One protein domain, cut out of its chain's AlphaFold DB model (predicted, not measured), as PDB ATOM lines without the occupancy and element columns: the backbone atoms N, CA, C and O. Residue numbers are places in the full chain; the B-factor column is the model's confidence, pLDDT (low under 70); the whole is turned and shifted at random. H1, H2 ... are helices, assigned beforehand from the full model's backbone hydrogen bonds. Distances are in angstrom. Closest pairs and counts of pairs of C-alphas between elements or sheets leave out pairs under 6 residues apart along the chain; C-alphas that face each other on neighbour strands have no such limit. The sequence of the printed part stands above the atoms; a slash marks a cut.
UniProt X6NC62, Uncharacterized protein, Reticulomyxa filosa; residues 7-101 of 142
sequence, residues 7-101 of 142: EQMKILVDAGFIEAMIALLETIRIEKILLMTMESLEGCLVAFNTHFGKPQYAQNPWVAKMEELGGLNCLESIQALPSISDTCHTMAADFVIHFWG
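AT A GLANCE: This is residues 7 to 101 of the 142 residues of an uncharacterized protein of Reticulomyxa filosa (UniProt X6NC62). Four helices stand side by side in a tilted bundle: the longest, H3, has H2 on one side and H6 on the other, and H5 closes the ring between H2 and H6. H4 packs on H2 and H3 near the end of the bundle where H3 finishes, and short H1 lies outside, beyond the beginning of H2. The 95 printed residues hold six named helices, H1 to H6 in chain order, and no named strand; the class is all helix. The whole is compact, with a radius of gyration of the C-alphas of 12.8 A and spans of 38 by 26 by 21 A.

IN THESE COORDINATES: Find C-alpha 31 at (-31.098, -17.566, 39.381); from there H3 runs through residues 31 to 51, 30.1 A long, to C-alpha 51 at (-57.044, -22.026, 53.871). Before it come H1, residues 7 to 14, and H2, residues 17 to 27, 15.2 A long. After it come H4, residues 61 to 68, H5, residues 71 to 79, and H6, residues 86 to 100, 20.5 A long, ending at C-alpha 100 (-51.796, -8.286, 39.790).

HOW THE PARTS SIT: Begin at H3, which touches H2 with residues 33 to 41 alone; this hairpin has a shallow tilt of 27 degrees, and the closest C-alphas, of Met 21 and Thr 37, are 5.9 A apart. H3 touches H6 the same way at 25 degrees, closest at C-alphas 35 and 88, 6.3 A. H5 and H6 form a hairpin, with C-alphas 79 and 89 closest at 5.1 A. H5 touches H2 at C-alphas 71 and 22, the closest, 5.6 A apart, but H5 and H3 are apart. H4 touches H2, closest at C-alphas 66 and 18, 6.5 A. H1 and H3 are close but not clearly touching, with C-alphas 9 and 44 closest at 7.2 A. In each of the six helices every O i to N i+4 pair is within hydrogen-bond range.

THE WHOLE: Look to Glu 7 and Pro 82 for the two C-alphas farthest apart, 39.2 A. The printed part has no cut, no link is long, and no printed residue is under 70 in pLDDT.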
ATOM      1  N   GLU A   7     -51.165 -22.714  60.305       90.38
ATOM      2  CA  GLU A   7     -50.625 -22.141  61.545       90.38
ATOM      3  C   GLU A   7     -49.095 -22.021  61.538       90.38
ATOM      4  O   GLU A   7     -48.543 -21.005  61.953       90.38
ATOM      5  N   GLN A   8     -48.386 -23.032  61.029       90.44
ATOM      6  CA  GLN A   8     -46.925 -22.985  60.913       90.44
ATOM      7  C   GLN A   8     -46.481 -21.920  59.909       90.44
ATOM      8  O   GLN A   8     -45.516 -21.198  60.156       90.44
ATOM      9  N   MET A   9     -47.206 -21.796  58.798       90.88
ATOM     10  CA  MET A   9     -46.950 -20.761  57.802       90.88
ATOM     11  C   MET A   9     -47.236 -19.363  58.354       90.88
ATOM     12  O   MET A   9     -46.436 -18.454  58.161       90.88
ATOM     13  N   LYS A  10     -48.324 -19.199  59.109       92.94
ATOM     14  CA  LYS A  10     -48.662 -17.942  59.770       92.94
ATOM     15  C   LYS A  10     -47.560 -17.511  60.737       92.94
ATOM     16  O   LYS A  10     -47.142 -16.362  60.681       92.94
ATOM     17  N   ILE A  11     -47.040 -18.424  61.563       94.12
ATOM     18  CA  ILE A  11     -45.902 -18.136  62.457       94.12
ATOM     19  C   ILE A  11     -44.684 -17.658  61.659       94.12
ATOM     20  O   ILE A  11     -44.006 -16.720  62.068       94.12
ATOM     21  N   LEU A  12     -44.408 -18.288  60.516       93.69
ATOM     22  CA  LEU A  12     -43.285 -17.930  59.655       93.69
ATOM     23  C   LEU A  12     -43.463 -16.530  59.031       93.69
ATOM     24  O   LEU A  12     -42.526 -15.732  59.034       93.69
ATOM     25  N   VAL A  13     -44.670 -16.202  58.562       94.12
ATOM     26  CA  VAL A  13     -45.012 -14.864  58.048       94.12
ATOM     27  C   VAL A  13     -44.946 -13.804  59.148       94.12
ATOM     28  O   VAL A  13     -44.382 -12.733  58.922       94.12
ATOM     29  N   ASP A  14     -45.452 -14.112  60.343       94.12
ATOM     30  CA  ASP A  14     -45.384 -13.234  61.518       94.12
ATOM     31  C   ASP A  14     -43.927 -12.995  61.965       94.12
ATOM     32  O   ASP A  14     -43.606 -11.934  62.495       94.12
ATOM     33  N   ALA A  15     -43.027 -13.952  61.709       95.88
ATOM     34  CA  ALA A  15     -41.592 -13.838  61.974       95.88
ATOM     35  C   ALA A  15     -40.809 -13.055  60.898       95.88
ATOM     36  O   ALA A  15     -39.592 -12.920  61.017       95.88
ATOM     37  N   GLY A  16     -41.479 -12.537  59.864       95.75
ATOM     38  CA  GLY A  16     -40.854 -11.703  58.833       95.75
ATOM     39  C   GLY A  16     -40.414 -12.457  57.575       95.75
ATOM     40  O   GLY A  16     -39.471 -12.048  56.899       95.75
ATOM     41  N   PHE A  17     -41.047 -13.589  57.257       96.81
ATOM     42  CA  PHE A  17     -40.694 -14.368  56.067       96.81
ATOM     43  C   PHE A  17     -40.871 -13.604  54.754       96.81
ATOM     44  O   PHE A  17     -39.995 -13.688  53.898       96.81
ATOM     45  N   ILE A  18     -41.961 -12.849  54.597       96.88
ATOM     46  CA  ILE A  18     -42.226 -12.092  53.362       96.88
ATOM     47  C   ILE A  18     -41.126 -11.044  53.159       96.88
ATOM     48  O   ILE A  18     -40.545 -10.955  52.083       96.88
ATOM     49  N   GLU A  19     -40.769 -10.327  54.221       97.19
ATOM     50  CA  GLU A  19     -39.681  -9.354  54.257       97.19
ATOM     51  C   GLU A  19     -38.347  -9.994  53.855       97.19
ATOM     52  O   GLU A  19     -37.618  -9.456  53.021       97.19
ATOM     53  N   ALA A  20     -38.041 -11.170  54.411       96.81
ATOM     54  CA  ALA A  20     -36.823 -11.899  54.084       96.81
ATOM     55  C   ALA A  20     -36.792 -12.329  52.612       96.81
ATOM     56  O   ALA A  20     -35.770 -12.162  51.954       96.81
ATOM     57  N   MET A  21     -37.898 -12.853  52.076       97.19
ATOM     58  CA  MET A  21     -37.974 -13.267  50.673       97.19
ATOM     59  C   MET A  21     -37.837 -12.074  49.719       97.19
ATOM     60  O   MET A  21     -37.099 -12.162  48.742       97.19
ATOM     61  N   ILE A  22     -38.465 -10.935  50.019       96.56
ATOM     62  CA  ILE A  22     -38.325  -9.720  49.202       96.56
ATOM     63  C   ILE A  22     -36.876  -9.223  49.218       96.56
ATOM     64  O   ILE A  22     -36.321  -8.931  48.161       96.56
ATOM     65  N   ALA A  23     -36.209  -9.238  50.375       96.00
ATOM     66  CA  ALA A  23     -34.790  -8.896  50.458       96.00
ATOM     67  C   ALA A  23     -33.903  -9.829  49.607       96.00
ATOM     68  O   ALA A  23     -32.901  -9.380  49.039       96.00
ATOM     69  N   LEU A  24     -34.264 -11.116  49.479       94.94
ATOM     70  CA  LEU A  24     -33.577 -12.049  48.578       94.94
ATOM     71  C   LEU A  24     -33.807 -11.684  47.105       94.94
ATOM     72  O   LEU A  24     -32.835 -11.677  46.350       94.94
ATOM     73  N   LEU A  25     -35.038 -11.337  46.705       94.19
ATOM     74  CA  LEU A  25     -35.332 -10.866  45.342       94.19
ATOM     75  C   LEU A  25     -34.550  -9.589  45.007       94.19
ATOM     76  O   LEU A  25     -34.005  -9.452  43.912       94.19
ATOM     77  N   GLU A  26     -34.442  -8.668  45.959       93.81
ATOM     78  CA  GLU A  26     -33.745  -7.400  45.761       93.81
ATOM     79  C   GLU A  26     -32.223  -7.585  45.672       93.81
ATOM     80  O   GLU A  26     -31.586  -7.038  44.770       93.81
ATOM     81  N   THR A  27     -31.640  -8.383  46.571       90.94
ATOM     82  CA  THR A  27     -30.182  -8.432  46.778       90.94
ATOM     83  C   THR A  27     -29.492  -9.505  45.940       90.94
ATOM     84  O   THR A  27     -28.347  -9.335  45.515       90.94
ATOM     85  N   ILE A  28     -30.149 -10.643  45.720       89.75
ATOM     86  CA  ILE A  28     -29.515 -11.820  45.126       89.75
ATOM     87  C   ILE A  28     -29.824 -11.886  43.630       89.75
ATOM     88  O   ILE A  28     -30.936 -11.646  43.176       89.75
ATOM     89  N   ARG A  29     -28.804 -12.224  42.836       86.19
ATOM     90  CA  ARG A  29     -28.908 -12.414  41.374       86.19
ATOM     91  C   ARG A  29     -28.569 -13.838  40.933       86.19
ATOM     92  O   ARG A  29     -28.353 -14.105  39.759       86.19
ATOM     93  N   ILE A  30     -28.504 -14.758  41.893       91.81
ATOM     94  CA  ILE A  30     -28.332 -16.183  41.629       91.81
ATOM     95  C   ILE A  30     -29.698 -16.739  41.244       91.81
ATOM     96  O   ILE A  30     -30.585 -16.845  42.086       91.81
ATOM     97  N   GLU A  31     -29.837 -17.127  39.983       92.00
ATOM     98  CA  GLU A  31     -31.098 -17.566  39.381       92.00
ATOM     99  C   GLU A  31     -31.812 -18.651  40.190       92.00
ATOM    100  O   GLU A  31     -32.989 -18.527  40.505       92.00
ATOM    101  N   LYS A  32     -31.079 -19.676  40.640       94.00
ATOM    102  CA  LYS A  32     -31.657 -20.741  41.466       94.00
ATOM    103  C   LYS A  32     -32.291 -20.205  42.754       94.00
ATOM    104  O   LYS A  32     -33.306 -20.728  43.196       94.00
ATOM    105  N   ILE A  33     -31.684 -19.188  43.369       94.50
ATOM    106  CA  ILE A  33     -32.223 -18.566  44.582       94.50
ATOM    107  C   ILE A  33     -33.456 -17.734  44.241       94.50
ATOM    108  O   ILE A  33     -34.431 -17.806  44.978       94.50
ATOM    109  N   LEU A  34     -33.447 -17.008  43.120       94.62
ATOM    110  CA  LEU A  34     -34.609 -16.246  42.658       94.62
ATOM    111  C   LEU A  34     -35.815 -17.156  42.402       94.62
ATOM    112  O   LEU A  34     -36.879 -16.899  42.955       94.62
ATOM    113  N   LEU A  35     -35.625 -18.259  41.673       95.75
ATOM    114  CA  LEU A  35     -36.672 -19.255  41.423       95.75
ATOM    115  C   LEU A  35     -37.232 -19.820  42.734       95.75
ATOM    116  O   LEU A  35     -38.429 -19.729  42.975       95.75
ATOM    117  N   MET A  36     -36.367 -20.303  43.636       96.06
ATOM    118  CA  MET A  36     -36.813 -20.830  44.936       96.06
ATOM    119  C   MET A  36     -37.550 -19.776  45.775       96.06
ATOM    120  O   MET A  36     -38.483 -20.110  46.504       96.06
ATOM    121  N   THR A  37     -37.131 -18.512  45.696       96.75
ATOM    122  CA  THR A  37     -37.765 -17.404  46.422       96.75
ATOM    123  C   THR A  37     -39.162 -17.131  45.873       96.75
ATOM    124  O   THR A  37     -40.107 -17.029  46.654       96.75
ATOM    125  N   MET A  38     -39.313 -17.083  44.545       96.81
ATOM    126  CA  MET A  38     -40.612 -16.925  43.888       96.81
ATOM    127  C   MET A  38     -41.535 -18.117  44.175       96.81
ATOM    128  O   MET A  38     -42.656 -17.903  44.617       96.81
ATOM    129  N   GLU A  39     -41.057 -19.361  44.064       95.94
ATOM    130  CA  GLU A  39     -41.851 -20.563  44.384       95.94
ATOM    131  C   GLU A  39     -42.339 -20.553  45.840       95.94
ATOM    132  O   GLU A  39     -43.482 -20.901  46.143       95.94
ATOM    133  N   SER A  40     -41.465 -20.141  46.763       95.38
ATOM    134  CA  SER A  40     -41.785 -20.105  48.191       95.38
ATOM    135  C   SER A  40     -42.790 -19.000  48.522       95.38
ATOM    136  O   SER A  40     -43.685 -19.216  49.342       95.38
ATOM    137  N   LEU A  41     -42.659 -17.829  47.892       96.38
ATOM    138  CA  LEU A  41     -43.621 -16.736  48.021       96.38
ATOM    139  C   LEU A  41     -44.978 -17.137  47.448       96.38
ATOM    140  O   LEU A  41     -45.975 -17.051  48.158       96.38
ATOM    141  N   GLU A  42     -45.021 -17.641  46.216       95.69
ATOM    142  CA  GLU A  42     -46.260 -18.074  45.571       95.69
ATOM    143  C   GLU A  42     -46.970 -19.140  46.410       95.69
ATOM    144  O   GLU A  42     -48.142 -18.983  46.755       95.69
ATOM    145  N   GLY A  43     -46.244 -20.175  46.845       93.62
ATOM    146  CA  GLY A  43     -46.787 -21.214  47.715       93.62
ATOM    147  C   GLY A  43     -47.346 -20.660  49.030       93.62
ATOM    148  O   GLY A  43     -48.385 -21.127  49.500       93.62
ATOM    149  N   CYS A  44     -46.707 -19.638  49.605       94.50
ATOM    150  CA  CYS A  44     -47.188 -18.965  50.809       94.50
ATOM    151  C   CYS A  44     -48.505 -18.212  50.557       94.50
ATOM    152  O   CYS A  44     -49.466 -18.359  51.314       94.50
ATOM    153  N   LEU A  45     -48.573 -17.423  49.485       95.19
ATOM    154  CA  LEU A  45     -49.750 -16.620  49.141       95.19
ATOM    155  C   LEU A  45     -50.945 -17.506  48.757       95.19
ATOM    156  O   LEU A  45     -52.066 -17.283  49.220       95.19
ATOM    157  N   VAL A  46     -50.698 -18.561  47.980       94.25
ATOM    158  CA  VAL A  46     -51.703 -19.556  47.583       94.25
ATOM    159  C   VAL A  46     -52.232 -20.334  48.784       94.25
ATOM    160  O   VAL A  46     -53.435 -20.596  48.881       94.25
ATOM    161  N   ALA A  47     -51.365 -20.704  49.725       92.44
ATOM    162  CA  ALA A  47     -51.782 -21.440  50.913       92.44
ATOM    163  C   ALA A  47     -52.713 -20.612  51.811       92.44
ATOM    164  O   ALA A  47     -53.644 -21.178  52.389       92.44
ATOM    165  N   PHE A  48     -52.532 -19.287  51.874       93.94
ATOM    166  CA  PHE A  48     -53.504 -18.398  52.513       93.94
ATOM    167  C   PHE A  48     -54.878 -18.536  51.863       93.94
ATOM    168  O   PHE A  48     -55.862 -18.844  52.533       93.94
ATOM    169  N   ASN A  49     -54.946 -18.358  50.544       93.75
ATOM    170  CA  ASN A  49     -56.208 -18.418  49.811       93.75
ATOM    171  C   ASN A  49     -56.888 -19.782  49.958       93.75
ATOM    172  O   ASN A  49     -58.081 -19.848  50.255       93.75
ATOM    173  N   THR A  50     -56.106 -20.856  49.865       92.69
ATOM    174  CA  THR A  50     -56.571 -22.234  50.058       92.69
ATOM    175  C   THR A  50     -57.178 -22.433  51.449       92.69
ATOM    176  O   THR A  50     -58.242 -23.037  51.573       92.69
ATOM    177  N   HIS A  51     -56.546 -21.900  52.500       92.56
ATOM    178  CA  HIS A  51     -57.044 -22.026  53.871       92.56
ATOM    179  C   HIS A  51     -58.399 -21.330  54.079       92.56
ATOM    180  O   HIS A  51     -59.246 -21.841  54.810       92.56
ATOM    181  N   PHE A  52     -58.626 -20.198  53.408       92.75
ATOM    182  CA  PHE A  52     -59.872 -19.428  53.496       92.75
ATOM    183  C   PHE A  52     -60.896 -19.759  52.397       92.75
ATOM    184  O   PHE A  52     -61.919 -19.080  52.306       92.75
ATOM    185  N   GLY A  53     -60.650 -20.778  51.564       91.56
ATOM    186  CA  GLY A  53     -61.561 -21.185  50.487       91.56
ATOM    187  C   GLY A  53     -61.725 -20.140  49.377       91.56
ATOM    188  O   GLY A  53     -62.785 -20.062  48.758       91.56
ATOM    189  N   LYS A  54     -60.703 -19.309  49.151       92.56
ATOM    190  CA  LYS A  54     -60.660 -18.303  48.081       92.56
ATOM    191  C   LYS A  54     -59.998 -18.868  46.815       92.56
ATOM    192  O   LYS A  54     -59.246 -19.839  46.918       92.56
ATOM    193  N   PRO A  55     -60.220 -18.254  45.635       92.88
ATOM    194  CA  PRO A  55     -59.466 -18.588  44.427       92.88
ATOM    195  C   PRO A  55     -57.953 -18.514  44.665       92.88
ATOM    196  O   PRO A  55     -57.485 -17.664  45.424       92.88
ATOM    197  N   GLN A  56     -57.198 -19.398  44.008       91.81
ATOM    198  CA  GLN A  56     -55.763 -19.605  44.238       91.81
ATOM    199  C   GLN A  56     -54.955 -18.299  44.231       91.81
ATOM    200  O   GLN A  56     -54.166 -18.066  45.147       91.81
ATOM    201  N   TYR A  57     -55.218 -17.427  43.260       94.31
ATOM    202  CA  TYR A  57     -54.505 -16.166  43.072       94.31
ATOM    203  C   TYR A  57     -55.336 -14.931  43.450       94.31
ATOM    204  O   TYR A  57     -55.042 -13.818  43.037       94.31
ATOM    205  N   ALA A  58     -56.376 -15.109  44.272       92.31
ATOM    206  CA  ALA A  58     -57.167 -13.989  44.764       92.31
ATOM    207  C   ALA A  58     -56.338 -13.046  45.645       92.31
ATOM    208  O   ALA A  58     -55.465 -13.474  46.412       92.31
ATOM    209  N   GLN A  59     -56.709 -11.768  45.619       93.62
ATOM    210  CA  GLN A  59     -56.154 -10.759  46.509       93.62
ATOM    211  C   GLN A  59     -56.355 -11.122  47.989       93.62
ATOM    212  O   GLN A  59     -57.441 -11.523  48.440       93.62
ATOM    213  N   ASN A  60     -55.280 -10.984  48.767       94.38
ATOM    214  CA  ASN A  60     -55.262 -11.309  50.187       94.38
ATOM    215  C   ASN A  60     -54.271 -10.429  50.976       94.38
ATOM    216  O   ASN A  60     -53.436  -9.753  50.377       94.38
ATOM    217  N   PRO A  61     -54.338 -10.418  52.322       95.75
ATOM    218  CA  PRO A  61     -53.494  -9.548  53.141       95.75
ATOM    219  C   PRO A  61     -51.987  -9.777  52.973       95.75
ATOM    220  O   PRO A  61     -51.209  -8.852  53.179       95.75
ATOM    221  N   TRP A  62     -51.552 -10.991  52.625       96.31
ATOM    222  CA  TRP A  62     -50.135 -11.281  52.398       96.31
ATOM    223  C   TRP A  62     -49.660 -10.789  51.028       96.31
ATOM    224  O   TRP A  62     -48.524 -10.333  50.928       96.31
ATOM    225  N   VAL A  63     -50.532 -10.806  50.012       96.44
ATOM    226  CA  VAL A  63     -50.273 -10.183  48.699       96.44
ATOM    227  C   VAL A  63     -50.118  -8.672  48.869       96.44
ATOM    228  O   VAL A  63     -49.101  -8.115  48.466       96.44
ATOM    229  N   ALA A  64     -51.060  -8.029  49.569       96.25
ATOM    230  CA  ALA A  64     -50.990  -6.596  49.864       96.25
ATOM    231  C   ALA A  64     -49.715  -6.234  50.646       96.25
ATOM    232  O   ALA A  64     -49.002  -5.305  50.278       96.25
ATOM    233  N   LYS A  65     -49.362  -7.021  51.674       96.56
ATOM    234  CA  LYS A  65     -48.107  -6.840  52.421       96.56
ATOM    235  C   LYS A  65     -46.877  -6.952  51.514       96.56
ATOM    236  O   LYS A  65     -45.935  -6.181  51.664       96.56
ATOM    237  N   MET A  66     -46.856  -7.916  50.594       96.31
ATOM    238  CA  MET A  66     -45.751  -8.074  49.648       96.31
ATOM    239  C   MET A  66     -45.621  -6.860  48.719       96.31
ATOM    240  O   MET A  66     -44.504  -6.411  48.465       96.31
ATOM    241  N   GLU A  67     -46.737  -6.315  48.242       96.75
ATOM    242  CA  GLU A  67     -46.756  -5.109  47.413       96.75
ATOM    243  C   GLU A  67     -46.250  -3.877  48.176       96.75
ATOM    244  O   GLU A  67     -45.357  -3.183  47.693       96.75
ATOM    245  N   GLU A  68     -46.733  -3.659  49.404       96.88
ATOM    246  CA  GLU A  68     -46.299  -2.561  50.283       96.88
ATOM    247  C   GLU A  68     -44.789  -2.585  50.567       96.88
ATOM    248  O   GLU A  68     -44.151  -1.539  50.695       96.88
ATOM    249  N   LEU A  69     -44.202  -3.781  50.641       96.81
ATOM    250  CA  LEU A  69     -42.769  -3.991  50.843       96.81
ATOM    251  C   LEU A  69     -41.941  -3.851  49.551       96.81
ATOM    252  O   LEU A  69     -40.729  -4.050  49.581       96.81
ATOM    253  N   GLY A  70     -42.564  -3.518  48.416       96.44
ATOM    254  CA  GLY A  70     -41.888  -3.357  47.127       96.44
ATOM    255  C   GLY A  70     -41.639  -4.669  46.376       96.44
ATOM    256  O   GLY A  70     -40.843  -4.691  45.434       96.44
ATOM    257  N   GLY A  71     -42.310  -5.759  46.756       96.31
ATOM    258  CA  GLY A  71     -42.175  -7.065  46.108       96.31
ATOM    259  C   GLY A  71     -42.553  -7.040  44.624       96.31
ATOM    260  O   GLY A  71     -41.833  -7.620  43.813       96.31
ATOM    261  N   LEU A  72     -43.609  -6.306  44.253       96.00
ATOM    262  CA  LEU A  72     -44.013  -6.126  42.854       96.00
ATOM    263  C   LEU A  72     -42.904  -5.449  42.030       96.00
ATOM    264  O   LEU A  72     -42.467  -5.992  41.017       96.00
ATOM    265  N   ASN A  73     -42.347  -4.342  42.535       96.38
ATOM    266  CA  ASN A  73     -41.232  -3.638  41.888       96.38
ATOM    267  C   ASN A  73     -40.003  -4.547  41.700       96.38
ATOM    268  O   ASN A  73     -39.286  -4.440  40.702       96.38
ATOM    269  N   CYS A  74     -39.737  -5.445  42.657       95.81
ATOM    270  CA  CYS A  74     -38.644  -6.412  42.551       95.81
ATOM    271  C   CYS A  74     -38.887  -7.420  41.420       95.81
ATOM    272  O   CYS A  74     -37.965  -7.705  40.657       95.81
ATOM    273  N   LEU A  75     -40.113  -7.935  41.286       95.81
ATOM    274  CA  LEU A  75     -40.481  -8.860  40.211       95.81
ATOM    275  C   LEU A  75     -40.379  -8.193  38.834       95.81
ATOM    276  O   LEU A  75     -39.775  -8.760  37.925       95.81
ATOM    277  N   GLU A  76     -40.884  -6.969  38.690       94.38
ATOM    278  CA  GLU A  76     -40.745  -6.185  37.455       94.38
ATOM    279  C   GLU A  76     -39.272  -5.904  37.123       94.38
ATOM    280  O   GLU A  76     -38.838  -6.026  35.977       94.38
ATOM    281  N   SER A  77     -38.461  -5.602  38.141       93.44
ATOM    282  CA  SER A  77     -37.020  -5.405  37.967       93.44
ATOM    283  C   SER A  77     -36.324  -6.676  37.482       93.44
ATOM    284  O   SER A  77     -35.447  -6.590  36.628       93.44
ATOM    285  N   ILE A  78     -36.717  -7.852  37.987       93.12
ATOM    286  CA  ILE A  78     -36.200  -9.148  37.524       93.12
ATOM    287  C   ILE A  78     -36.557  -9.373  36.052       93.12
ATOM    288  O   ILE A  78     -35.692  -9.781  35.279       93.12
ATOM    289  N   GLN A  79     -37.784  -9.043  35.640       92.56
ATOM    290  CA  GLN A  79     -38.211  -9.146  34.240       92.56
ATOM    291  C   GLN A  79     -37.389  -8.249  33.302       92.56
ATOM    292  O   GLN A  79     -37.199  -8.594  32.138       92.56
ATOM    293  N   ALA A  80     -36.858  -7.133  33.802       90.62
ATOM    294  CA  ALA A  80     -36.025  -6.214  33.033       90.62
ATOM    295  C   ALA A  80     -34.529  -6.598  32.975       90.62
ATOM    296  O   ALA A  80     -33.757  -5.922  32.291       90.62
ATOM    297  N   LEU A  81     -34.080  -7.643  33.687       88.62
ATOM    298  CA  LEU A  81     -32.664  -8.032  33.723       88.62
ATOM    299  C   LEU A  81     -32.247  -8.773  32.442       88.62
ATOM    300  O   LEU A  81     -32.668  -9.898  32.241       88.62
ATOM    301  N   PRO A  82     -31.320  -8.259  31.618       85.69
ATOM    302  CA  PRO A  82     -30.936  -8.924  30.366       85.69
ATOM    303  C   PRO A  82     -30.066 -10.180  30.552       85.69
ATOM    304  O   PRO A  82     -29.756 -10.866  29.585       85.69
ATOM    305  N   SER A  83     -29.581 -10.437  31.769       85.44
ATOM    306  CA  SER A  83     -28.606 -11.491  32.072       85.44
ATOM    307  C   SER A  83     -29.200 -12.702  32.792       85.44
ATOM    308  O   SER A  83     -28.435 -13.531  33.283       85.44
ATOM    309  N   ILE A  84     -30.523 -12.769  32.942       88.75
ATOM    310  CA  ILE A  84     -31.209 -13.886  33.596       88.75
ATOM    311  C   ILE A  84     -31.848 -14.801  32.546       88.75
ATOM    312  O   ILE A  84     -32.020 -14.407  31.395       88.75
ATOM    313  N   SER A  85     -32.116 -16.056  32.903       92.62
ATOM    314  CA  SER A  85     -32.719 -17.009  31.972       92.62
ATOM    315  C   SER A  85     -34.169 -16.666  31.639       92.62
ATOM    316  O   SER A  85     -34.901 -16.094  32.454       92.62
ATOM    317  N   ASP A  86     -34.613 -17.143  30.475       92.38
ATOM    318  CA  ASP A  86     -36.019 -17.099  30.069       92.38
ATOM    319  C   ASP A  86     -36.931 -17.743  31.120       92.38
ATOM    320  O   ASP A  86     -38.009 -17.236  31.396       92.38
ATOM    321  N   THR A  87     -36.484 -18.819  31.776       93.31
ATOM    322  CA  THR A  87     -37.258 -19.485  32.832       93.31
ATOM    323  C   THR A  87     -37.555 -18.549  33.996       93.31
ATOM    324  O   THR A  87     -38.688 -18.495  34.468       93.31
ATOM    325  N   CYS A  88     -36.561 -17.792  34.460       93.12
ATOM    326  CA  CYS A  88     -36.781 -16.863  35.559       93.12
ATOM    327  C   CYS A  88     -37.595 -15.639  35.126       93.12
ATOM    328  O   CYS A  88     -38.386 -15.136  35.922       93.12
ATOM    329  N   HIS A  89     -37.426 -15.180  33.881       94.00
ATOM    330  CA  HIS A  89     -38.264 -14.130  33.301       94.00
ATOM    331  C   HIS A  89     -39.734 -14.539  33.262       94.00
ATOM    332  O   HIS A  89     -40.578 -13.817  33.789       94.00
ATOM    333  N   THR A  90     -40.027 -15.701  32.674       94.88
ATOM    334  CA  THR A  90     -41.383 -16.245  32.580       94.88
ATOM    335  C   THR A  90     -41.979 -16.434  33.964       94.88
ATOM    336  O   THR A  90     -43.076 -15.959  34.207       94.88
ATOM    337  N   MET A  91     -41.230 -17.008  34.910       96.06
ATOM    338  CA  MET A  91     -41.734 -17.194  36.268       96.06
ATOM    339  C   MET A  91     -42.088 -15.869  36.961       96.06
ATOM    340  O   MET A  91     -43.120 -15.781  37.619       96.06
ATOM    341  N   ALA A  92     -41.256 -14.833  36.815       95.44
ATOM    342  CA  ALA A  92     -41.548 -13.522  37.388       95.44
ATOM    343  C   ALA A  92     -42.764 -12.858  36.717       95.44
ATOM    344  O   ALA A  92     -43.562 -12.225  37.405       95.44
ATOM    345  N   ALA A  93     -42.914 -13.007  35.397       94.69
ATOM    346  CA  ALA A  93     -44.064 -12.497  34.655       94.69
ATOM    347  C   ALA A  93     -45.361 -13.215  35.052       94.69
ATOM    348  O   ALA A  93     -46.343 -12.553  35.378       94.69
ATOM    349  N   ASP A  94     -45.341 -14.547  35.107       95.19
ATOM    350  CA  ASP A  94     -46.480 -15.372  35.513       95.19
ATOM    351  C   ASP A  94     -46.914 -15.036  36.942       95.19
ATOM    352  O   ASP A  94     -48.100 -14.845  37.195       95.19
ATOM    353  N   PHE A  95     -45.959 -14.860  37.864       95.75
ATOM    354  CA  PHE A  95     -46.249 -14.420  39.230       95.75
ATOM    355  C   PHE A  95     -47.008 -13.086  39.222       95.75
ATOM    356  O   PHE A  95     -48.051 -12.958  39.870       95.75
ATOM    357  N   VAL A  96     -46.505 -12.088  38.485       95.62
ATOM    358  CA  VAL A  96     -47.144 -10.767  38.410       95.62
ATOM    359  C   VAL A  96     -48.548 -10.872  37.819       95.62
ATOM    360  O   VAL A  96     -49.482 -10.321  38.393       95.62
ATOM    361  N   ILE A  97     -48.721 -11.623  36.731       94.62
ATOM    362  CA  ILE A  97     -50.022 -11.824  36.079       94.62
ATOM    363  C   ILE A  97     -51.006 -12.533  37.013       94.62
ATOM    364  O   ILE A  97     -52.164 -12.137  37.082       94.62
ATOM    365  N   HIS A  98     -50.563 -13.548  37.756       94.50
ATOM    366  CA  HIS A  98     -51.432 -14.302  38.654       94.50
ATOM    367  C   HIS A  98     -52.066 -13.422  39.736       94.50
ATOM    368  O   HIS A  98     -53.259 -13.556  39.991       94.50
ATOM    369  N   PHE A  99     -51.294 -12.537  40.373       93.81
ATOM    370  CA  PHE A  99     -51.782 -11.756  41.517       93.81
ATOM    371  C   PHE A  99     -52.185 -10.317  41.173       93.81
ATOM    372  O   PHE A  99     -53.075  -9.780  41.828       93.81
ATOM    373  N   TRP A 100     -51.563  -9.688  40.175       94.25
ATOM    374  CA  TRP A 100     -51.796  -8.286  39.790       94.25
ATOM    375  C   TRP A 100     -52.223  -8.110  38.329       94.25
ATOM    376  O   TRP A 100     -52.428  -6.978  37.892       94.25
ATOM    377  N   GLY A 101     -52.352  -9.192  37.559       86.94
ATOM    378  CA  GLY A 101     -52.945  -9.127  36.229       86.94
ATOM    379  C   GLY A 101     -54.434  -8.801  36.310       86.94
ATOM    380  O   GLY A 101     -55.122  -9.218  37.243       86.94
TER     381      GLY A 101